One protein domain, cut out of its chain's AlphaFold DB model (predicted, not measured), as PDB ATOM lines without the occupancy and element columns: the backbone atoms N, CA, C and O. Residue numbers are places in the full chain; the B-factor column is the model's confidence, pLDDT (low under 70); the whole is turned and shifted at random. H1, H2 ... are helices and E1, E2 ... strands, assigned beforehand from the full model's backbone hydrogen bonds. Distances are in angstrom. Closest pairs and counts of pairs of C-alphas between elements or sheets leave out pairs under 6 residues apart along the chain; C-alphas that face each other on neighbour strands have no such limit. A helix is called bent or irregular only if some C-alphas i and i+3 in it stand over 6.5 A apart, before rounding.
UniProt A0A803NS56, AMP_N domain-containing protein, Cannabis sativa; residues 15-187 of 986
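What this domain is: This is residues 15 to 187 of the 986 residues of the protein "AMP_N domain-containing protein" of Cannabis sativa (UniProt A0A803NS56). A strongly twisted sheet of six short strands runs through the middle of the domain, with helices H1, H2 and H4 on one face and H5 on the other, three layers in all; H6 packs on H1. Residues 53 to 58 and residues 101 to 106, of which 101 to 104 belong to H3, stick out from this body. The printed part has 173 residues, with six named helices and six named strands in the order H1 E1 H2 E2 E3 H3 H4 E4 H5 E5 E6 H6; the class is mixed, helices and strands, with 85 residues, under half, in named elements. The sheet's order is E4 E3 E2 E1 E5 E6, mixed. The whole is compact, with a radius of gyration of the C-alphas of 16.5 A and spans of 53 by 39 by 34 A.

How they stand to each other: H1, residues 15 to 34, is on the sheet and with residues 17 to 21 alone touches H2, residues 66 to 72, about perpendicular at 79 degrees; the closest C-alphas are those of His 17 and Leu 71, 5.0 A apart. With residues 20 to 28 alone H1 touches H6, residues 177 to 186, opposite ways at a steep tilt of 51 degrees; the closest C-alphas, of Leu 24 and Leu 181, are 6.4 A apart. H6 only grazes the sheet, with residues 177 to 178. E1, residues 42 to 46, is antiparallel to E2, residues 80 to 84 (N 43 and O 83, 2.9 A), and parallel to E5, residues 144 to 147 (N 42 and O 144, 2.9 A). H2 is on the sheet at a height of 9.4 A. E2 and E3, residues 90 to 94, form a hairpin, with N 82 and O 91 2.8 A apart. E3 is parallel to the edge strand E4, residues 122 to 125, with N 92 and O 122 2.9 A apart. E3, H3 (residues 101 to 104), H4 (residues 111 to 118) and E4 make a strand-helix-strand unit, two parallel neighbour strands with helices between, and its crossover is right-handed. H3 is not on the sheet. H4 is on the same face as H2, at a height of 8.5 A. H5, residues 126 to 135, is on the opposite face; its closest C-alpha to E3 is that of Thr 126, 5.0 A from that of Phe 93. E5 is parallel to the other edge strand, E6, residues 171 to 173, with N 145 and O 171 2.8 A apart. Every O i to N i+4 pair is within hydrogen-bond range in H1, H4 and H6, against 2 of 3 in H2 and 4 of 6 in H5; H3 is too short for such a pair.

Where its parts are: H1 begins at C-alpha 15 (129.826, 143.135, 107.701) and is 28.4 A long. E1 measures 12.8 A, E2 13.7 A and E3 13.3 A. H5, 15.1 A, is irregular: C-alphas 127 and 130 are 7.7 A apart. H6, 14.4 A, ends at C-alpha 186 (117.146, 130.762, 102.241).

The domain as a whole: The two C-alphas farthest apart are those of Ser 36 and Val 103, 53.0 A. The printed part has no cut. The links E1 to H2, 19 residues, and E5 to E6, 23 residues, are long. The mean pLDDT of the printed part is 96.3, and no printed residue is under 70.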
ATOM      1  N   GLU A  15     130.043 144.206 106.726       98.38
ATOM      2  CA  GLU A  15     129.826 143.135 107.701       98.38
ATOM      3  C   GLU A  15     128.751 142.132 107.249       98.38
ATOM      4  O   GLU A  15     128.930 140.940 107.452       98.38
ATOM      5  N   LEU A  16     127.688 142.572 106.560       98.62
ATOM      6  CA  LEU A  16     126.662 141.688 105.982       98.62
ATOM      7  C   LEU A  16     127.305 140.596 105.111       98.62
ATOM      8  O   LEU A  16     127.031 139.406 105.269       98.62
ATOM      9  N   HIS A  17     128.225 140.995 104.235       98.69
ATOM     10  CA  HIS A  17     128.913 140.089 103.322       98.69
ATOM     11  C   HIS A  17     130.050 139.312 104.003       98.69
ATOM     12  O   HIS A  17     130.336 138.193 103.590       98.69
ATOM     13  N   VAL A  18     130.668 139.852 105.063       98.69
ATOM     14  CA  VAL A  18     131.612 139.099 105.916       98.69
ATOM     15  C   VAL A  18     130.884 137.924 106.577       98.69
ATOM     16  O   VAL A  18     131.253 136.774 106.346       98.69
ATOM     17  N   ASN A  19     129.781 138.201 107.276       98.56
ATOM     18  CA  ASN A  19     128.960 137.202 107.961       98.56
ATOM     19  C   ASN A  19     128.437 136.128 106.984       98.56
ATOM     20  O   ASN A  19     128.399 134.944 107.314       98.56
ATOM     21  N   ASN A  20     128.068 136.515 105.756       98.81
ATOM     22  CA  ASN A  20     127.644 135.579 104.709       98.81
ATOM     23  C   ASN A  20     128.770 134.632 104.246       98.81
ATOM     24  O   ASN A  20     128.494 133.473 103.924       98.81
ATOM     25  N   ARG A  21     130.033 135.086 104.231       98.75
ATOM     26  CA  ARG A  21     131.201 134.230 103.944       98.75
ATOM     27  C   ARG A  21     131.490 133.276 105.096       98.75
ATOM     28  O   ARG A  21     131.662 132.087 104.843       98.75
ATOM     29  N   GLU A  22     131.477 133.762 106.336       98.50
ATOM     30  CA  GLU A  22     131.663 132.944 107.546       98.50
ATOM     31  C   GLU A  22     130.615 131.822 107.616       98.50
ATOM     32  O   GLU A  22     130.956 130.642 107.644       98.50
ATOM     33  N   LYS A  23     129.333 132.177 107.478       98.44
ATOM     34  CA  LYS A  23     128.192 131.250 107.416       98.44
ATOM     35  C   LYS A  23     128.322 130.193 106.313       98.44
ATOM     36  O   LYS A  23     127.944 129.036 106.522       98.44
ATOM     37  N   LEU A  24     128.841 130.563 105.136       98.56
ATOM     38  CA  LEU A  24     129.112 129.606 104.060       98.56
ATOM     39  C   LEU A  24     130.261 128.658 104.430       98.56
ATOM     40  O   LEU A  24     130.138 127.458 104.191       98.56
ATOM     41  N   ILE A  25     131.348 129.178 105.007       98.31
ATOM     42  CA  ILE A  25     132.513 128.394 105.441       98.31
ATOM     43  C   ILE A  25     132.122 127.391 106.531       98.31
ATOM     44  O   ILE A  25     132.401 126.205 106.358       98.31
ATOM     45  N   ASP A  26     131.385 127.806 107.564       97.88
ATOM     46  CA  ASP A  26     130.853 126.916 108.609       97.88
ATOM     47  C   ASP A  26     129.983 125.797 108.014       97.88
ATOM     48  O   ASP A  26     130.144 124.613 108.328       97.88
ATOM     49  N   SER A  27     129.094 126.157 107.083       97.44
ATOM     50  CA  SER A  27     128.227 125.201 106.382       97.44
ATOM     51  C   SER A  27     129.037 124.220 105.518       97.44
ATOM     52  O   SER A  27     128.709 123.030 105.444       97.44
ATOM     53  N   PHE A  28     130.132 124.682 104.904       96.38
ATOM     54  CA  PHE A  28     131.082 123.854 104.156       96.38
ATOM     55  C   PHE A  28     131.879 122.917 105.063       96.38
ATOM     56  O   PHE A  28     131.986 121.727 104.764       96.38
ATOM     57  N   HIS A  29     132.404 123.421 106.183       96.69
ATOM     58  CA  HIS A  29     133.135 122.645 107.188       96.69
ATOM     59  C   HIS A  29     132.265 121.520 107.726       96.69
ATOM     60  O   HIS A  29     132.689 120.359 107.740       96.69
ATOM     61  N   HIS A  30     131.022 121.843 108.087       95.81
ATOM     62  CA  HIS A  30     130.028 120.880 108.537       95.81
ATOM     63  C   HIS A  30     129.760 119.809 107.467       95.81
ATOM     64  O   HIS A  30     129.840 118.614 107.763       95.81
ATOM     65  N   HIS A  31     129.491 120.207 106.218       94.75
ATOM     66  CA  HIS A  31     129.199 119.274 105.128       94.75
ATOM     67  C   HIS A  31     130.384 118.359 104.773       94.75
ATOM     68  O   HIS A  31     130.212 117.142 104.648       94.75
ATOM     69  N   LEU A  32     131.587 118.919 104.614       93.12
ATOM     70  CA  LEU A  32     132.780 118.160 104.232       93.12
ATOM     71  C   LEU A  32     133.220 117.206 105.349       93.12
ATOM     72  O   LEU A  32     133.515 116.049 105.052       93.12
ATOM     73  N   SER A  33     133.166 117.635 106.616       92.19
ATOM     74  CA  SER A  33     133.494 116.786 107.772       92.19
ATOM     75  C   SER A  33     132.542 115.595 107.898       92.19
ATOM     76  O   SER A  33     132.999 114.462 108.033       92.19
ATOM     77  N   HIS A  34     131.226 115.811 107.761       91.75
ATOM     78  CA  HIS A  34     130.243 114.716 107.729       91.75
ATOM     79  C   HIS A  34     130.429 113.781 106.523       91.75
ATOM     80  O   HIS A  34     130.107 112.597 106.601       91.75
ATOM     81  N   SER A  35     130.972 114.299 105.420       90.44
ATOM     82  CA  SER A  35     131.280 113.533 104.206       90.44
ATOM     83  C   SER A  35     132.673 112.883 104.223       90.44
ATOM     84  O   SER A  35     133.071 112.292 103.219       90.44
ATOM     85  N   SER A  36     133.438 113.013 105.315       90.56
ATOM     86  CA  SER A  36     134.846 112.592 105.424       90.56
ATOM     87  C   SER A  36     135.764 113.143 104.315       90.56
ATOM     88  O   SER A  36     136.751 112.506 103.939       90.56
ATOM     89  N   ARG A  37     135.445 114.325 103.766       88.62
ATOM     90  CA  ARG A  37     136.253 115.030 102.756       88.62
ATOM     91  C   ARG A  37     137.225 116.005 103.444       88.62
ATOM     92  O   ARG A  37     136.827 116.632 104.425       88.62
ATOM     93  N   PRO A  38     138.468 116.188 102.955       84.25
ATOM     94  CA  PRO A  38     139.414 117.103 103.595       84.25
ATOM     95  C   PRO A  38     138.998 118.571 103.415       84.25
ATOM     96  O   PRO A  38     138.580 118.970 102.324       84.25
ATOM     97  N   LEU A  39     139.165 119.373 104.471       88.69
ATOM     98  CA  LEU A  39     138.895 120.816 104.491       88.69
ATOM     99  C   LEU A  39     140.010 121.576 103.754       88.69
ATOM    100  O   LEU A  39     140.958 122.060 104.364       88.69
ATOM    101  N   HIS A  40     139.936 121.593 102.424       90.38
ATOM    102  CA  HIS A  40     140.939 122.195 101.545       90.38
ATOM    103  C   HIS A  40     140.339 122.556 100.181       90.38
ATOM    104  O   HIS A  40     139.309 122.004  99.780       90.38
ATOM    105  N   GLY A  41     141.023 123.441  99.453       94.88
ATOM    106  CA  GLY A  41     140.537 124.002  98.195       94.88
ATOM    107  C   GLY A  41     139.683 125.250  98.417       94.88
ATOM    108  O   GLY A  41     139.485 125.692  99.548       94.88
ATOM    109  N   PHE A  42     139.182 125.821  97.326       98.00
ATOM    110  CA  PHE A  42     138.521 127.122  97.340       98.00
ATOM    111  C   PHE A  42     137.066 127.025  96.887       98.00
ATOM    112  O   PHE A  42     136.770 126.408  95.865       98.00
ATOM    113  N   VAL A  43     136.163 127.711  97.585       98.44
ATOM    114  CA  VAL A  43     134.919 128.208  96.972       98.44
ATOM    115  C   VAL A  43     135.329 129.247  95.934       98.44
ATOM    116  O   VAL A  43     136.088 130.146  96.282       98.44
ATOM    117  N   PHE A  44     134.866 129.144  94.685       98.56
ATOM    118  CA  PHE A  44     135.267 130.076  93.622       98.56
ATOM    119  C   PHE A  44     134.085 130.520  92.751       98.56
ATOM    120  O   PHE A  44     133.336 129.693  92.221       98.56
ATOM    121  N   LEU A  45     133.938 131.840  92.596       98.56
ATOM    122  CA  LEU A  45     132.864 132.499  91.852       98.56
ATOM    123  C   LEU A  45     133.409 133.530  90.850       98.56
ATOM    124  O   LEU A  45     134.420 134.191  91.090       98.56
ATOM    125  N   GLN A  46     132.667 133.699  89.757       98.50
ATOM    126  CA  GLN A  46     132.803 134.769  88.767       98.50
ATOM    127  C   GLN A  46     131.619 135.717  88.958       98.50
ATOM    128  O   GLN A  46     130.479 135.257  89.032       98.50
ATOM    129  N   GLY A  47     131.884 137.015  89.060       98.38
ATOM    130  CA  GLY A  47     130.855 138.047  89.062       98.38
ATOM    131  C   GLY A  47     130.243 138.253  87.676       98.38
ATOM    132  O   GLY A  47     130.713 137.724  86.667       98.38
ATOM    133  N   GLY A  48     129.181 139.047  87.629       97.31
ATOM    134  CA  GLY A  48     128.557 139.479  86.388       97.31
ATOM    135  C   GLY A  48     129.505 140.314  85.524       97.31
ATOM    136  O   GLY A  48     130.387 141.019  86.016       97.31
ATOM    137  N   GLU A  49     129.285 140.251  84.219       96.50
ATOM    138  CA  GLU A  49     129.991 141.022  83.197       96.50
ATOM    139  C   GLU A  49     129.023 142.067  82.617       96.50
ATOM    140  O   GLU A  49     127.809 141.843  82.591       96.50
ATOM    141  N   GLU A  50     129.536 143.219  82.176       95.88
ATOM    142  CA  GLU A  50     128.728 144.200  81.441       95.88
ATOM    143  C   GLU A  50     128.231 143.601  80.118       95.88
ATOM    144  O   GLU A  50     128.944 142.845  79.456       95.88
ATOM    145  N   GLN A  51     127.000 143.942  79.732       95.44
ATOM    146  CA  GLN A  51     126.375 143.451  78.506       95.44
ATOM    147  C   GLN A  51     125.954 144.619  77.619       95.44
ATOM    148  O   GLN A  51     125.319 145.576  78.070       95.44
ATOM    149  N   THR A  52     126.307 144.516  76.341       96.81
ATOM    150  CA  THR A  52     125.837 145.403  75.284       96.81
ATOM    151  C   THR A  52     124.451 144.992  74.816       96.81
ATOM    152  O   THR A  52     124.110 143.806  74.753       96.81
ATOM    153  N   ARG A  53     123.653 145.970  74.392       96.81
ATOM    154  CA  ARG A  53     122.397 145.714  73.696       96.81
ATOM    155  C   ARG A  53     122.690 145.174  72.296       96.81
ATOM    156  O   ARG A  53     122.892 145.938  71.350       96.81
ATOM    157  N   HIS A  54     122.717 143.849  72.186       96.31
ATOM    158  CA  HIS A  54     123.129 143.120  70.985       96.31
ATOM    159  C   HIS A  54     124.553 143.524  70.541       96.31
ATOM    160  O   HIS A  54     125.481 143.483  71.348       96.31
ATOM    161  N   ASP A  55     124.730 143.899  69.276       95.25
ATOM    162  CA  ASP A  55     125.987 144.282  68.626       95.25
ATOM    163  C   ASP A  55     126.307 145.792  68.700       95.25
ATOM    164  O   ASP A  55     127.246 146.258  68.053       95.25
ATOM    165  N   THR A  56     125.552 146.560  69.494       97.81
ATOM    166  CA  THR A  56     125.787 147.998  69.719       97.81
ATOM    167  C   THR A  56     126.789 148.269  70.851       97.81
ATOM    168  O   THR A  56     127.170 147.370  71.592       97.81
ATOM    169  N   ASP A  57     127.195 149.528  71.024       95.44
ATOM    170  CA  ASP A  57     127.987 150.015  72.164       95.44
ATOM    171  C   ASP A  57     127.132 150.390  73.394       95.44
ATOM    172  O   ASP A  57     127.660 150.806  74.427       95.44
ATOM    173  N   HIS A  58     125.805 150.238  73.315       96.88
ATOM    174  CA  HIS A  58     124.890 150.593  74.395       96.88
ATOM    175  C   HIS A  58     124.945 149.562  75.528       96.88
ATOM    176  O   HIS A  58     124.305 148.513  75.453       96.88
ATOM    177  N   LEU A  59     125.695 149.875  76.586       95.19
ATOM    178  CA  LEU A  59     125.702 149.105  77.829       95.19
ATOM    179  C   LEU A  59     124.355 149.230  78.551       95.19
ATOM    180  O   LEU A  59     123.888 150.341  78.817       95.19
ATOM    181  N   GLU A  60     123.753 148.098  78.913       94.88
ATOM    182  CA  GLU A  60     122.635 148.101  79.860       94.88
ATOM    183  C   GLU A  60     123.136 148.362  81.290       94.88
ATOM    184  O   GLU A  60     124.315 148.182  81.608       94.88
ATOM    185  N   LEU A  61     122.251 148.829  82.177       96.00
ATOM    186  CA  LEU A  61     122.647 149.161  83.544       96.00
ATOM    187  C   LEU A  61     123.039 147.893  84.314       96.00
ATOM    188  O   LEU A  61     122.181 147.087  84.667       96.00
ATOM    189  N   PHE A  62     124.328 147.768  84.632       97.81
ATOM    190  CA  PHE A  62     124.859 146.606  85.334       97.81
ATOM    191  C   PHE A  62     124.140 146.316  86.666       97.81
ATOM    192  O   PHE A  62     123.858 147.206  87.477       97.81
ATOM    193  N   ARG A  63     123.880 145.026  86.891       97.75
ATOM    194  CA  ARG A  63     123.335 144.439  88.117       97.75
ATOM    195  C   ARG A  63     124.128 143.158  88.374       97.75
ATOM    196  O   ARG A  63     124.293 142.342  87.470       97.75
ATOM    197  N   GLN A  64     124.654 143.009  89.586       98.44
ATOM    198  CA  GLN A  64     125.549 141.911  89.952       98.44
ATOM    199  C   GLN A  64     124.847 140.539  89.931       98.44
ATOM    200  O   GLN A  64     123.643 140.438  90.182       98.44
ATOM    201  N   GLU A  65     125.616 139.474  89.685       98.19
ATOM    202  CA  GLU A  65     125.152 138.094  89.875       98.19
ATOM    203  C   GLU A  65     124.858 137.845  91.366       98.19
ATOM    204  O   GLU A  65     125.669 138.174  92.234       98.19
ATOM    205  N   SER A  66     123.683 137.296  91.680       98.56
ATOM    206  CA  SER A  66     123.130 137.279  93.040       98.56
ATOM    207  C   SER A  66     123.979 136.491  94.047       98.56
ATOM    208  O   SER A  66     124.073 136.880  95.208       98.56
ATOM    209  N   ASN A  67     124.639 135.406  93.641       98.50
ATOM    210  CA  ASN A  67     125.463 134.593  94.542       98.50
ATOM    211  C   ASN A  67     126.849 135.226  94.787       98.50
ATOM    212  O   ASN A  67     127.387 135.125  95.892       98.50
ATOM    213  N   PHE A  68     127.394 135.949  93.807       98.81
ATOM    214  CA  PHE A  68     128.573 136.802  93.965       98.81
ATOM    215  C   PHE A  68     128.278 138.025  94.847       98.81
ATOM    216  O   PHE A  68     129.036 138.330  95.770       98.81
ATOM    217  N   ALA A  69     127.134 138.680  94.616       98.56
ATOM    218  CA  ALA A  69     126.633 139.780  95.434       98.56
ATOM    219  C   ALA A  69     126.484 139.363  96.906       98.56
ATOM    220  O   ALA A  69     126.995 140.057  97.783       98.56
ATOM    221  N   TYR A  70     125.876 138.199  97.175       98.81
ATOM    222  CA  TYR A  70     125.692 137.643  98.521       98.81
ATOM    223  C   TYR A  70     126.992 137.599  99.343       98.81
ATOM    224  O   TYR A  70     127.015 138.073 100.482       98.81
ATOM    225  N   LEU A  71     128.081 137.077  98.764       98.75
ATOM    226  CA  LEU A  71     129.357 136.863  99.464       98.75
ATOM    227  C   LEU A  71     130.300 138.074  99.466       98.75
ATOM    228  O   LEU A  71     131.131 138.184 100.366       98.75
ATOM    229  N   PHE A  72     130.223 138.965  98.474       98.81
ATOM    230  CA  PHE A  72     131.236 140.016  98.297       98.81
ATOM    231  C   PHE A  72     130.693 141.450  98.262       98.81
ATOM    232  O   PHE A  72     131.475 142.368  98.478       98.81
ATOM    233  N   GLY A  73     129.399 141.676  98.004       98.38
ATOM    234  CA  GLY A  73     128.805 143.023  97.911       98.38
ATOM    235  C   GLY A  73     129.322 143.886  96.748       98.38
ATOM    236  O   GLY A  73     129.058 145.088  96.692       98.38
ATOM    237  N   VAL A  74     130.089 143.293  95.829       98.62
ATOM    238  CA  VAL A  74     130.795 143.992  94.746       98.62
ATOM    239  C   VAL A  74     129.809 144.570  93.737       98.62
ATOM    240  O   VAL A  74     128.951 143.853  93.226       98.62
ATOM    241  N   VAL A  75     129.942 145.863  93.430       97.62
ATOM    242  CA  VAL A  75     129.053 146.563  92.479       97.62
ATOM    243  C   VAL A  75     129.672 146.689  91.089       97.62
ATOM    244  O   VAL A  75     128.973 147.000  90.133       97.62
ATOM    245  N   GLU A  76     130.976 146.450  90.980       98.12
ATOM    246  CA  GLU A  76     131.740 146.497  89.743       98.12
ATOM    247  C   GLU A  76     131.626 145.193  88.913       98.12
ATOM    248  O   GLU A  76     131.537 144.095  89.478       98.12
ATOM    249  N   PRO A  77     131.659 145.285  87.569       97.69
ATOM    250  CA  PRO A  77     131.615 144.134  86.668       97.69
ATOM    251  C   PRO A  77     132.985 143.457  86.494       97.69
ATOM    252  O   PRO A  77     134.038 144.072  86.665       97.69
ATOM    253  N   GLY A  78     132.979 142.181  86.096       97.69
ATOM    254  CA  GLY A  78     134.175 141.424  85.698       97.69
ATOM    255  C   GLY A  78     135.086 140.963  86.844       97.69
ATOM    256  O   GLY A  78     136.180 140.455  86.593       97.69
ATOM    257  N   PHE A  79     134.661 141.138  88.097       98.69
ATOM    258  CA  PHE A  79     135.378 140.654  89.279       98.69
ATOM    259  C   PHE A  79     135.229 139.135  89.459       98.69
ATOM    260  O   PHE A  79     134.230 138.540  89.058       98.69
ATOM    261  N   TYR A  80     136.201 138.507  90.120       98.88
ATOM    262  CA  TYR A  80     136.124 137.116  90.594       98.88
ATOM    263  C   TYR A  80     136.431 137.076  92.093       98.88
ATOM    264  O   TYR A  80     137.014 138.013  92.639       98.88
ATOM    265  N   GLY A  81     136.057 135.994  92.773       98.69
ATOM    266  CA  GLY A  81     136.208 135.884  94.221       98.69
ATOM    267  C   GLY A  81     136.386 134.444  94.677       98.69
ATOM    268  O   GLY A  81     135.719 133.538  94.174       98.69
ATOM    269  N   ALA A  82     137.287 134.248  95.635       98.69
ATOM    270  CA  ALA A  82     137.596 132.958  96.230       98.69
ATOM    271  C   ALA A  82     137.482 133.008  97.756       98.69
ATOM    272  O   ALA A  82     137.864 134.007  98.365       98.69
ATOM    273  N   LEU A  83     137.021 131.918  98.372       98.56
ATOM    274  CA  LEU A  83     137.189 131.669  99.806       98.56
ATOM    275  C   LEU A  83     138.044 130.418  99.985       98.56
ATOM    276  O   LEU A  83     137.683 129.369  99.450       98.56
ATOM    277  N   ASP A  84     139.139 130.504 100.736       97.25
ATOM    278  CA  ASP A  84     139.873 129.311 101.165       97.25
ATOM    279  C   ASP A  84     139.059 128.557 102.221       97.25
ATOM    280  O   ASP A  84     138.724 129.100 103.273       97.25
ATOM    281  N   ILE A  85     138.768 127.283 101.960       95.75
ATOM    282  CA  ILE A  85     138.023 126.433 102.891       95.75
ATOM    283  C   ILE A  85     138.875 126.084 104.119       95.75
ATOM    284  O   ILE A  85     138.307 125.851 105.180       95.75
ATOM    285  N   ALA A  86     140.210 126.063 104.029       92.88
ATOM    286  CA  ALA A  86     141.060 125.699 105.163       92.88
ATOM    287  C   ALA A  86     141.152 126.812 106.227       92.88
ATOM    288  O   ALA A  86     141.058 126.523 107.420       92.88
ATOM    289  N   SER A  87     141.326 128.071 105.811       93.69
ATOM    290  CA  SER A  87     141.518 129.224 106.710       93.69
ATOM    291  C   SER A  87     140.350 130.215 106.773       93.69
ATOM    292  O   SER A  87     140.384 131.120 107.602       93.69
ATOM    293  N   GLY A  88     139.340 130.084 105.908       95.44
ATOM    294  CA  GLY A  88     138.217 131.025 105.799       95.44
ATOM    295  C   GLY A  88     138.545 132.339 105.073       95.44
ATOM    296  O   GLY A  88     137.632 133.122 104.811       95.44
ATOM    297  N   LYS A  89     139.818 132.581 104.715       97.56
ATOM    298  CA  LYS A  89     140.271 133.798 104.020       97.56
ATOM    299  C   LYS A  89     139.474 134.065 102.746       97.56
ATOM    300  O   LYS A  89     139.284 133.180 101.912       97.56
ATOM    301  N   SER A  90     139.152 135.334 102.542       98.69
ATOM    302  CA  SER A  90     138.498 135.872 101.355       98.69
ATOM    303  C   SER A  90     139.490 136.588 100.425       98.69
ATOM    304  O   SER A  90     140.223 137.492 100.830       98.69
ATOM    305  N   ILE A  91     139.501 136.187  99.154       98.75
ATOM    306  CA  ILE A  91     140.358 136.734  98.096       98.75
ATOM    307  C   ILE A  91     139.462 137.325  97.007       98.75
ATOM    308  O   ILE A  91     138.577 136.639  96.496       98.75
ATOM    309  N   LEU A  92     139.703 138.580  96.627       98.88
ATOM    310  CA  LEU A  92     138.991 139.258  95.544       98.88
ATOM    311  C   LEU A  92     139.932 139.548  94.366       98.88
ATOM    312  O   LEU A  92     141.068 139.974  94.561       98.88
ATOM    313  N   PHE A  93     139.451 139.355  93.141       98.88
ATOM    314  CA  PHE A  93     140.207 139.587  91.913       98.88
ATOM    315  C   PHE A  93     139.530 140.672  91.071       98.88
ATOM    316  O   PHE A  93     138.407 140.485  90.603       98.88
ATOM    317  N   ALA A  94     140.215 141.801  90.887       98.62
ATOM    318  CA  ALA A  94     139.734 142.971  90.153       98.62
ATOM    319  C   ALA A  94     140.267 142.996  88.705       98.62
ATOM    320  O   ALA A  94     141.426 142.641  88.480       98.62
ATOM    321  N   PRO A  95     139.497 143.455  87.704       98.12
ATOM    322  CA  PRO A  95     140.028 143.705  86.366       98.12
ATOM    323  C   PRO A  95     141.215 144.681  86.381       98.12
ATOM    324  O   PRO A  95     141.168 145.725  87.035       98.12
ATOM    325  N   ARG A  96     142.281 144.380  85.630       97.69
ATOM    326  CA  ARG A  96     143.396 145.318  85.427       97.69
ATOM    327  C   ARG A  96     143.022 146.339  84.349       97.69
ATOM    328  O   ARG A  96     143.174 146.088  83.158       97.69
ATOM    329  N   LEU A  97     142.493 147.482  84.780       97.69
ATOM    330  CA  LEU A  97     141.940 148.502  83.887       97.69
ATOM    331  C   LEU A  97     143.041 149.273  83.120       97.69
ATOM    332  O   LEU A  97     144.068 149.619  83.714       97.69
ATOM    333  N   PRO A  98     142.852 149.569  81.817       97.31
ATOM    334  CA  PRO A  98     143.788 150.369  81.027       97.31
ATOM    335  C   PRO A  98     143.708 151.855  81.402       97.31
ATOM    336  O   PRO A  98     142.685 152.318  81.900       97.31
ATOM    337  N   ALA A  99     144.756 152.628  81.096       97.06
ATOM    338  CA  ALA A  99     144.825 154.059  81.422       97.06
ATOM    339  C   ALA A  99     143.627 154.873  80.890       97.06
ATOM    340  O   ALA A  99     143.143 155.766  81.583       97.06
ATOM    341  N   ASP A 100     143.097 154.520  79.716       97.38
ATOM    342  CA  ASP A 100     141.939 155.185  79.102       97.38
ATOM    343  C   ASP A 100     140.658 155.075  79.952       97.38
ATOM    344  O   ASP A 100     139.786 155.938  79.862       97.38
ATOM    345  N   TYR A 101     140.550 154.082  80.846       96.94
ATOM    346  CA  TYR A 101     139.437 153.982  81.800       96.94
ATOM    347  C   TYR A 101     139.324 155.247  82.670       96.94
ATOM    348  O   TYR A 101     138.218 155.719  82.934       96.94
ATOM    349  N   ALA A 102     140.464 155.858  83.027       97.12
ATOM    350  CA  ALA A 102     140.523 157.113  83.780       97.12
ATOM    351  C   ALA A 102     139.986 158.333  83.009       97.12
ATOM    352  O   ALA A 102     139.684 159.353  83.627       97.12
ATOM    353  N   VAL A 103     139.865 158.236  81.681       97.25
ATOM    354  CA  VAL A 103     139.315 159.286  80.811       97.25
ATOM    355  C   VAL A 103     137.807 159.112  80.621       97.25
ATOM    356  O   VAL A 103     137.077 160.099  80.630       97.25
ATOM    357  N   TRP A 104     137.340 157.869  80.454       96.88
ATOM    358  CA  TRP A 104     135.962 157.575  80.036       96.88
ATOM    359  C   TRP A 104     135.010 157.161  81.163       96.88
ATOM    360  O   TRP A 104     133.833 157.506  81.103       96.88
ATOM    361  N   LEU A 105     135.488 156.405  82.159       94.75
ATOM    362  CA  LEU A 105     134.627 155.692  83.117       94.75
ATOM    363  C   LEU A 105     134.877 156.092  84.579       94.75
ATOM    364  O   LEU A 105     133.932 156.135  85.366       94.75
ATOM    365  N   GLY A 106     136.110 156.455  84.945       95.81
ATOM    366  CA  GLY A 106     136.411 157.060  86.244       95.81
ATOM    367  C   GLY A 106     137.769 156.678  86.824       95.81
ATOM    368  O   GLY A 106     138.569 155.978  86.212       95.81
ATOM    369  N   GLU A 107     138.047 157.158  88.034       97.06
ATOM    370  CA  GLU A 107     139.319 156.941  88.730       97.06
ATOM    371  C   GLU A 107     139.652 155.444  88.894       97.06
ATOM    372  O   GLU A 107     138.933 154.710  89.575       97.06
ATOM    373  N   ILE A 108     140.778 155.004  88.319       97.94
ATOM    374  CA  ILE A 108     141.276 153.628  88.451       97.94
ATOM    375  C   ILE A 108     141.728 153.398  89.898       97.94
ATOM    376  O   ILE A 108     142.773 153.890  90.329       97.94
ATOM    377  N   LYS A 109     140.930 152.644  90.658       97.94
ATOM    378  CA  LYS A 109     141.186 152.367  92.075       97.94
ATOM    379  C   LYS A 109     142.292 151.314  92.262       97.94
ATOM    380  O   LYS A 109     142.282 150.295  91.571       97.94
ATOM    381  N   PRO A 110     143.227 151.501  93.213       98.00
ATOM    382  CA  PRO A 110     144.246 150.500  93.528       98.00
ATOM    383  C   PRO A 110     143.646 149.316  94.305       98.00
ATOM    384  O   PRO A 110     142.669 149.482  95.032       98.00
ATOM    385  N   LEU A 111     144.281 148.139  94.249       98.62
ATOM    386  CA  LEU A 111     143.810 146.919  94.935       98.62
ATOM    387  C   LEU A 111     143.511 147.105  96.435       98.62
ATOM    388  O   LEU A 111     142.558 146.520  96.946       98.62
ATOM    389  N   VAL A 112     144.276 147.954  97.132       98.50
ATOM    390  CA  VAL A 112     144.040 148.273  98.552       98.50
ATOM    391  C   VAL A 112     142.665 148.913  98.789       98.50
ATOM    392  O   VAL A 112     142.007 148.567  99.764       98.50
ATOM    393  N   HIS A 113     142.168 149.734  97.856       98.50
ATOM    394  CA  HIS A 113     140.822 150.300  97.939       98.50
ATOM    395  C   HIS A 113     139.758 149.204  97.886       98.50
ATOM    396  O   HIS A 113     138.854 149.209  98.710       98.50
ATOM    397  N   PHE A 114     139.867 148.243  96.961       98.62
ATOM    398  CA  PHE A 114     138.914 147.133  96.886       98.62
ATOM    399  C   PHE A 114     139.001 146.219  98.111       98.62
ATOM    400  O   PHE A 114     137.964 145.796  98.618       98.62
ATOM    401  N   LYS A 115     140.212 145.985  98.639       98.62
ATOM    402  CA  LYS A 115     140.419 145.240  99.887       98.62
ATOM    403  C   LYS A 115     139.673 145.882 101.063       98.62
ATOM    404  O   LYS A 115     138.898 145.211 101.741       98.62
ATOM    405  N   GLU A 116     139.899 147.175 101.287       98.50
ATOM    406  CA  GLU A 116     139.298 147.942 102.384       98.50
ATOM    407  C   GLU A 116     137.786 148.122 102.194       98.50
ATOM    408  O   GLU A 116     137.016 147.874 103.122       98.50
ATOM    409  N   LYS A 117     137.353 148.484 100.976       98.31
ATOM    410  CA  LYS A 117     135.944 148.663 100.599       98.31
ATOM    411  C   LYS A 117     135.139 147.392 100.839       98.31
ATOM    412  O   LYS A 117     134.079 147.479 101.441       98.31
ATOM    413  N   TYR A 118     135.635 146.232 100.404       98.69
ATOM    414  CA  TYR A 118     134.895 144.966 100.472       98.69
ATOM    415  C   TYR A 118     135.201 144.097 101.698       98.69
ATOM    416  O   TYR A 118     134.647 143.003 101.839       98.69
ATOM    417  N   LYS A 119     136.041 144.607 102.612       98.44
ATOM    418  CA  LYS A 119     136.474 143.933 103.847       98.44
ATOM    419  C   LYS A 119     136.944 142.500 103.581       98.44
ATOM    420  O   LYS A 119     136.549 141.574 104.283       98.44
ATOM    421  N   VAL A 120     137.736 142.326 102.524       98.75
ATOM    422  CA  VAL A 120     138.345 141.039 102.155       98.75
ATOM    423  C   VAL A 120     139.783 140.956 102.663       98.75
ATOM    424  O   VAL A 120     140.448 141.971 102.878       98.75
ATOM    425  N   ASP A 121     140.292 139.745 102.854       98.69
ATOM    426  CA  ASP A 121     141.641 139.517 103.381       98.69
ATOM    427  C   ASP A 121     142.718 139.850 102.347       98.69
ATOM    428  O   ASP A 121     143.804 140.331 102.690       98.69
ATOM    429  N   MET A 122     142.425 139.611 101.068       98.56
ATOM    430  CA  MET A 122     143.374 139.731  99.966       98.56
ATOM    431  C   MET A 122     142.689 140.299  98.716       98.56
ATOM    432  O   MET A 122     141.525 140.003  98.444       98.56
ATOM    433  N   ALA A 123     143.419 141.102  97.941       98.69
ATOM    434  CA  ALA A 123     142.962 141.635  96.662       98.69
ATOM    435  C   ALA A 123     144.094 141.565  95.628       98.69
ATOM    436  O   ALA A 123     145.213 141.982  95.926       98.69
ATOM    437  N   TYR A 124     143.783 141.053  94.436       98.81
ATOM    438  CA  TYR A 124     144.696 140.823  93.308       98.81
ATOM    439  C   TYR A 124     144.024 141.201  91.983       98.81
ATOM    440  O   TYR A 124     142.850 141.577  91.971       98.81
ATOM    441  N   TYR A 125     144.736 141.103  90.861       98.69
ATOM    442  CA  TYR A 125     144.141 141.292  89.536       98.69
ATOM    443  C   TYR A 125     143.621 139.976  88.927       98.69
ATOM    444  O   TYR A 125     144.072 138.885  89.272       98.69
ATOM    445  N   THR A 126     142.659 140.051  88.002       98.31
ATOM    446  CA  THR A 126     142.070 138.859  87.356       98.31
ATOM    447  C   THR A 126     143.045 138.078  86.470       98.31
ATOM    448  O   THR A 126     142.879 136.873  86.296       98.31
ATOM    449  N   ASP A 127     144.104 138.710  85.968       97.88
ATOM    450  CA  ASP A 127     145.202 138.043  85.254       97.88
ATOM    451  C   ASP A 127     146.197 137.318  86.192       97.88
ATOM    452  O   ASP A 127     147.048 136.561  85.726       97.88
ATOM    453  N   GLU A 128     146.058 137.470  87.515       98.25
ATOM    454  CA  GLU A 128     146.895 136.827  88.541       98.25
ATOM    455  C   GLU A 128     146.235 135.576  89.175       98.25
ATOM    456  O   GLU A 128     146.915 134.825  89.880       98.25
ATOM    457  N   ILE A 129     144.946 135.300  88.891       98.38
ATOM    458  CA  ILE A 129     144.118 134.234  89.515       98.38
ATOM    459  C   ILE A 129     144.845 132.887  89.621       98.38
ATOM    460  O   ILE A 129     144.890 132.282  90.693       98.38
ATOM    461  N   VAL A 130     145.427 132.408  88.515       97.50
ATOM    462  CA  VAL A 130     146.080 131.089  88.456       97.50
ATOM    463  C   VAL A 130     147.245 130.985  89.439       97.50
ATOM    464  O   VAL A 130     147.407 129.944  90.068       97.50
ATOM    465  N   GLN A 131     148.054 132.041  89.550       96.62
ATOM    466  CA  GLN A 131     149.250 132.055  90.388       96.62
ATOM    467  C   GLN A 131     148.855 132.141  91.867       96.62
ATOM    468  O   GLN A 131     149.254 131.297  92.664       96.62
ATOM    469  N   VAL A 132     147.979 133.090  92.210       97.31
ATOM    470  CA  VAL A 132     147.524 133.335  93.589       97.31
ATOM    471  C   VAL A 132     146.857 132.099  94.200       97.31
ATOM    472  O   VAL A 132     147.178 131.722  95.326       97.31
ATOM    473  N   LEU A 133     145.967 131.425  93.461       96.62
ATOM    474  CA  LEU A 133     145.289 130.216  93.952       96.62
ATOM    475  C   LEU A 133     146.208 128.984  94.025       96.62
ATOM    476  O   LEU A 133     145.847 128.001  94.671       96.62
ATOM    477  N   GLN A 134     147.373 129.003  93.373       94.50
ATOM    478  CA  GLN A 134     148.394 127.963  93.530       94.50
ATOM    479  C   GLN A 134     149.299 128.249  94.735       94.50
ATOM    480  O   GLN A 134     149.575 127.329  95.505       94.50
ATOM    481  N   ASP A 135     149.686 129.509  94.948       94.00
ATOM    482  CA  ASP A 135     150.535 129.920  96.070       94.00
ATOM    483  C   ASP A 135     149.813 129.808  97.429       94.00
ATOM    484  O   ASP A 135     150.367 129.251  98.380       94.00
ATOM    485  N   GLU A 136     148.553 130.255  97.532       93.75
ATOM    486  CA  GLU A 136     147.780 130.174  98.786       93.75
ATOM    487  C   GLU A 136     147.337 128.742  99.145       93.75
ATOM    488  O   GLU A 136     147.076 128.468 100.313       93.75
ATOM    489  N   PHE A 137     147.285 127.803  98.189       89.12
ATOM    490  CA  PHE A 137     146.861 126.418  98.458       89.12
ATOM    491  C   PHE A 137     147.871 125.624  99.303       89.12
ATOM    492  O   PHE A 137     147.481 124.693 100.004       89.12
ATOM    493  N   GLN A 138     149.167 125.954  99.208       75.19
ATOM    494  CA  GLN A 138     150.293 125.341  99.945       75.19
ATOM    495  C   GLN A 138     150.419 123.796  99.853       75.19
ATOM    496  O   GLN A 138     151.267 123.195 100.516       75.19
ATOM    497  N   GLY A 139     149.611 123.139  99.016       73.81
ATOM    498  CA  GLY A 139     149.585 121.691  98.812       73.81
ATOM    499  C   GLY A 139     150.441 121.208  97.637       73.81
ATOM    500  O   GLY A 139     150.799 121.963  96.738       73.81
ATOM    501  N   SER A 140     150.750 119.908  97.623       70.94
ATOM    502  CA  SER A 140     151.527 119.249  96.557       70.94
ATOM    503  C   SER A 140     150.678 118.680  95.406       70.94
ATOM    504  O   SER A 140     151.230 118.153  94.439       70.94
ATOM    505  N   SER A 141     149.350 118.761  95.508       83.19
ATOM    506  CA  SER A 141     148.393 118.405  94.454       83.19
ATOM    507  C   SER A 141     147.947 119.640  93.667       83.19
ATOM    508  O   SER A 141     148.287 120.773  94.004       83.19
ATOM    509  N   LYS A 142     147.112 119.439  92.642       88.19
ATOM    510  CA  LYS A 142     146.291 120.534  92.113       88.19
ATOM    511  C   LYS A 142     145.382 121.091  93.226       88.19
ATOM    512  O   LYS A 142     144.887 120.288  94.024       88.19
ATOM    513  N   PRO A 143     145.102 122.407  93.260       93.50
ATOM    514  CA  PRO A 143     144.043 122.947  94.101       93.50
ATOM    515  C   PRO A 143     142.664 122.550  93.559       93.50
ATOM    516  O   PRO A 143     142.439 122.536  92.344       93.50
ATOM    517  N   LEU A 144     141.741 122.244  94.470       96.00
ATOM    518  CA  LEU A 144     140.340 121.957  94.164       96.00
ATOM    519  C   LEU A 144     139.521 123.254  94.192       96.00
ATOM    520  O   LEU A 144     139.576 123.993  95.173       96.00
ATOM    521  N   LEU A 145     138.737 123.505  93.144       97.88
ATOM    522  CA  LEU A 145     137.779 124.605  93.065       97.88
ATOM    523  C   LEU A 145     136.350 124.067  93.160       97.88
ATOM    524  O   LEU A 145     135.897 123.284  92.323       97.88
ATOM    525  N   PHE A 146     135.617 124.519  94.166       98.25
ATOM    526  CA  PHE A 146     134.185 124.311  94.298       98.25
ATOM    527  C   PHE A 146     133.473 125.435  93.544       98.25
ATOM    528  O   PHE A 146     133.489 126.585  93.981       98.25
ATOM    529  N   LEU A 147     132.883 125.108  92.393       98.38
ATOM    530  CA  LEU A 147     132.235 126.074  91.504       98.38
ATOM    531  C   LEU A 147     130.717 126.050  91.701       98.38
ATOM    532  O   LEU A 147     130.115 124.990  91.892       98.38
ATOM    533  N   PHE A 148     130.076 127.215  91.621       97.62
ATOM    534  CA  PHE A 148     128.622 127.297  91.725       97.62
ATOM    535  C   PHE A 148     127.987 126.871  90.400       97.62
ATOM    536  O   PHE A 148     128.038 127.591  89.407       97.62
ATOM    537  N   HIS A 149     127.406 125.673  90.387       97.31
ATOM    538  CA  HIS A 149     126.689 125.133  89.242       97.31
ATOM    539  C   HIS A 149     125.501 124.294  89.717       97.31
ATOM    540  O   HIS A 149     125.654 123.386  90.533       97.31
ATOM    541  N   GLY A 150     124.306 124.602  89.222       95.38
ATOM    542  CA  GLY A 150     123.094 123.856  89.542       95.38
ATOM    543  C   GLY A 150     121.842 124.495  88.956       95.38
ATOM    544  O   GLY A 150     121.906 125.552  88.332       95.38
ATOM    545  N   LEU A 151     120.718 123.798  89.110       95.50
ATOM    546  CA  LEU A 151     119.430 124.145  88.516       95.50
ATOM    547  C   LEU A 151     118.669 125.148  89.396       95.50
ATOM    548  O   LEU A 151     118.286 124.811  90.517       95.50
ATOM    549  N   ASN A 152     118.360 126.331  88.862       96.94
ATOM    550  CA  ASN A 152     117.355 127.214  89.450       96.94
ATOM    551  C   ASN A 152     115.951 126.635  89.175       96.94
ATOM    552  O   ASN A 152     115.584 126.363  88.031       96.94
ATOM    553  N   THR A 153     115.158 126.439  90.230       96.50
ATOM    554  CA  THR A 153     113.946 125.592  90.223       96.50
ATOM    555  C   THR A 153     112.671 126.260  89.698       96.50
ATOM    556  O   THR A 153     111.593 125.659  89.760       96.50
ATOM    557  N   ASP A 154     112.792 127.479  89.169       96.69
ATOM    558  CA  ASP A 154     111.680 128.275  88.641       96.69
ATOM    559  C   ASP A 154     111.917 128.723  87.195       96.69
ATOM    560  O   ASP A 154     111.007 128.629  86.373       96.69
ATOM    561  N   SER A 155     113.148 129.104  86.843       96.44
ATOM    562  CA  SER A 155     113.560 129.317  85.444       96.44
ATOM    563  C   SER A 155     113.874 128.016  84.697       96.44
ATOM    564  O   SER A 155     113.785 127.978  83.475       96.44
ATOM    565  N   ASN A 156     114.230 126.945  85.418       94.50
ATOM    566  CA  ASN A 156     114.816 125.704  84.891       94.50
ATOM    567  C   ASN A 156     116.176 125.889  84.181       94.50
ATOM    568  O   ASN A 156     116.654 124.975  83.508       94.50
ATOM    569  N   ASN A 157     116.832 127.038  84.366       95.94
ATOM    570  CA  ASN A 157     118.186 127.279  83.877       95.94
ATOM    571  C   ASN A 157     119.229 126.721  84.853       95.94
ATOM    572  O   ASN A 157     119.060 126.786  86.074       95.94
ATOM    573  N   PHE A 158     120.343 126.220  84.316       95.81
ATOM    574  CA  PHE A 158     121.544 125.951  85.105       95.81
ATOM    575  C   PHE A 158     122.394 127.219  85.227       95.81
ATOM    576  O   PHE A 158     122.564 127.944  84.248       95.81
ATOM    577  N   SER A 159     122.966 127.475  86.405       94.94
ATOM    578  CA  SER A 159     123.874 128.609  86.604       94.94
ATOM    579  C   SER A 159     125.175 128.474  85.795       94.94
ATOM    580  O   SER A 159     125.774 127.392  85.715       94.94
ATOM    581  N   LYS A 160     125.628 129.596  85.207       93.44
ATOM    582  CA  LYS A 160     126.959 129.734  84.593       93.44
ATOM    583  C   LYS A 160     128.003 129.537  85.698       93.44
ATOM    584  O   LYS A 160     128.081 130.338  86.625       93.44
ATOM    585  N   ARG A 161     128.787 128.461  85.605       93.94
ATOM    586  CA  ARG A 161     129.965 128.250  86.463       93.94
ATOM    587  C   ARG A 161     131.027 129.311  86.156       93.94
ATOM    588  O   ARG A 161     131.073 129.811  85.035       93.94
ATOM    589  N   ALA A 162     131.920 129.575  87.104       97.31
ATOM    590  CA  ALA A 162     133.083 130.418  86.852       97.31
ATOM    591  C   ALA A 162     134.033 129.778  85.818       97.31
ATOM    592  O   ALA A 162     134.353 128.591  85.930       97.31
ATOM    593  N   GLU A 163     134.508 130.557  84.845       95.56
ATOM    594  CA  GLU A 163     135.462 130.130  83.814       95.56
ATOM    595  C   GLU A 163     136.552 131.193  83.608       95.56
ATOM    596  O   GLU A 163     136.256 132.378  83.534       95.56
ATOM    597  N   PHE A 164     137.820 130.775  83.523       96.25
ATOM    598  CA  PHE A 164     138.979 131.662  83.341       96.25
ATOM    599  C   PHE A 164     140.136 130.925  82.641       96.25
ATOM    600  O   PHE A 164     140.175 129.689  82.617       96.25
ATOM    601  N   GLU A 165     141.096 131.659  82.067       96.25
ATOM    602  CA  GLU A 165     142.246 131.042  81.391       96.25
ATOM    603  C   GLU A 165     143.133 130.276  82.388       96.25
ATOM    604  O   GLU A 165     143.586 130.815  83.396       96.25
ATOM    605  N   GLY A 166     143.410 129.002  82.103       95.50
ATOM    606  CA  GLY A 166     144.208 128.143  82.980       95.50
ATOM    607  C   GLY A 166     143.416 127.394  84.056       95.50
ATOM    608  O   GLY A 166     144.037 126.744  84.897       95.50
ATOM    609  N   ILE A 167     142.075 127.432  84.043       96.00
ATOM    610  CA  ILE A 167     141.227 126.640  84.957       96.00
ATOM    611  C   ILE A 167     141.479 125.118  84.849       96.00
ATOM    612  O   ILE A 167     141.291 124.377  85.810       96.00
ATOM    613  N   ASP A 168     142.010 124.642  83.717       95.12
ATOM    614  CA  ASP A 168     142.455 123.257  83.496       95.12
ATOM    615  C   ASP A 168     143.614 122.817  84.411       95.12
ATOM    616  O   ASP A 168     143.851 121.618  84.584       95.12
ATOM    617  N   LYS A 169     144.322 123.766  85.038       95.25
ATOM    618  CA  LYS A 169     145.384 123.513  86.027       95.25
ATOM    619  C   LYS A 169     144.834 123.082  87.390       95.25
ATOM    620  O   LYS A 169     145.599 122.580  88.206       95.25
ATOM    621  N   PHE A 170     143.529 123.212  87.609       96.88
ATOM    622  CA  PHE A 170     142.842 122.900  88.861       96.88
ATOM    623  C   PHE A 170     142.083 121.565  88.767       96.88
ATOM    624  O   PHE A 170     142.069 120.911  87.716       96.88
ATOM    625  N   GLU A 171     141.495 121.133  89.879       96.19
ATOM    626  CA  GLU A 171     140.389 120.165  89.913       96.19
ATOM    627  C   GLU A 171     139.080 120.913  90.209       96.19
ATOM    628  O   GLU A 171     139.119 121.990  90.802       96.19
ATOM    629  N   THR A 172     137.922 120.390  89.789       96.81
ATOM    630  CA  THR A 172     136.636 121.102  89.921       96.81
ATOM    631  C   THR A 172     135.511 120.229  90.485       96.81
ATOM    632  O   THR A 172     135.240 119.134  89.993       96.81
ATOM    633  N   ASP A 173     134.814 120.739  91.501       97.12
ATOM    634  CA  ASP A 173     133.562 120.185  92.030       97.12
ATOM    635  C   ASP A 173     132.403 121.098  91.611       97.12
ATOM    636  O   ASP A 173     132.359 122.271  91.979       97.12
ATOM    637  N   LEU A 174     131.467 120.554  90.827       97.00
ATOM    638  CA  LEU A 174     130.301 121.271  90.292       97.00
ATOM    639  C   LEU A 174     129.006 120.958  91.065       97.00
ATOM    640  O   LEU A 174     127.917 121.171  90.543       97.00
ATOM    641  N   THR A 175     129.101 120.347  92.249       95.38
ATOM    642  CA  THR A 175     127.955 119.692  92.911       95.38
ATOM    643  C   THR A 175     127.772 120.058  94.378       95.38
ATOM    644  O   THR A 175     126.649 120.003  94.878       95.38
ATOM    645  N   THR A 176     128.850 120.438  95.065       96.62
ATOM    646  CA  THR A 176     128.837 120.693  96.512       96.62
ATOM    647  C   THR A 176     128.438 122.133  96.844       96.62
ATOM    648  O   THR A 176     127.628 122.346  97.740       96.62
ATOM    649  N   LEU A 177     128.941 123.133  96.103       97.75
ATOM    650  CA  LEU A 177     128.714 124.547  96.441       97.75
ATOM    651  C   LEU A 177     127.260 124.992  96.246       97.75
ATOM    652  O   LEU A 177     126.713 125.657  97.120       97.75
ATOM    653  N   HIS A 178     126.618 124.611  95.135       97.50
ATOM    654  CA  HIS A 178     125.254 125.049  94.825       97.50
ATOM    655  C   HIS A 178     124.232 124.781  95.949       97.50
ATOM    656  O   HIS A 178     123.608 125.746  96.392       97.50
ATOM    657  N   PRO A 179     124.035 123.540  96.448       96.56
ATOM    658  CA  PRO A 179     123.048 123.285  97.499       96.56
ATOM    659  C   PRO A 179     123.390 123.976  98.827       96.56
ATOM    660  O   PRO A 179     122.471 124.420  99.506       96.56
ATOM    661  N   ILE A 180     124.674 124.102  99.183       97.69
ATOM    662  CA  ILE A 180     125.087 124.734 100.445       97.69
ATOM    663  C   ILE A 180     124.832 126.245 100.389       97.69
ATOM    664  O   ILE A 180     124.114 126.771 101.232       97.69
ATOM    665  N   LEU A 181     125.333 126.936  99.358       98.19
ATOM    666  CA  LEU A 181     125.143 128.383  99.195       98.19
ATOM    667  C   LEU A 181     123.669 128.762  98.972       98.19
ATOM    668  O   LEU A 181     123.216 129.792  99.467       98.19
ATOM    669  N   THR A 182     122.896 127.903  98.302       97.50
ATOM    670  CA  THR A 182     121.437 128.067  98.205       97.50
ATOM    671  C   THR A 182     120.790 128.075  99.590       97.50
ATOM    672  O   THR A 182     120.025 128.984  99.896       97.50
ATOM    673  N   GLU A 183     121.118 127.113 100.457       97.50
ATOM    674  CA  GLU A 183     120.540 127.049 101.804       97.50
ATOM    675  C   GLU A 183     121.018 128.208 102.697       97.50
ATOM    676  O   GLU A 183     120.232 128.752 103.474       97.50
ATOM    677  N   CYS A 184     122.261 128.678 102.520       98.44
ATOM    678  CA  CYS A 184     122.743 129.906 103.161       98.44
ATOM    679  C   CYS A 184     121.896 131.136 102.782       98.44
ATOM    680  O   CYS A 184     121.681 131.989 103.641       98.44
ATOM    681  N   ARG A 185     121.384 131.226 101.545       98.50
ATOM    682  CA  ARG A 185     120.503 132.322 101.094       98.50
ATOM    683  C   ARG A 185     119.055 132.199 101.581       98.50
ATOM    684  O   ARG A 185     118.401 133.218 101.786       98.50
ATOM    685  N   VAL A 186     118.538 130.984 101.787       98.56
ATOM    686  CA  VAL A 186     117.146 130.762 102.241       98.56
ATOM    687  C   VAL A 186     116.880 131.435 103.594       98.56
ATOM    688  O   VAL A 186     115.857 132.106 103.749       98.56
ATOM    689  N   LEU A 187     117.808 131.294 104.545       98.00
ATOM    690  CA  LEU A 187     117.692 131.811 105.913       98.00
ATOM    691  C   LEU A 187     118.410 133.164 106.041       98.00
ATOM    692  O   LEU A 187     119.634 133.205 105.968       98.00
TER     693      LEU A 187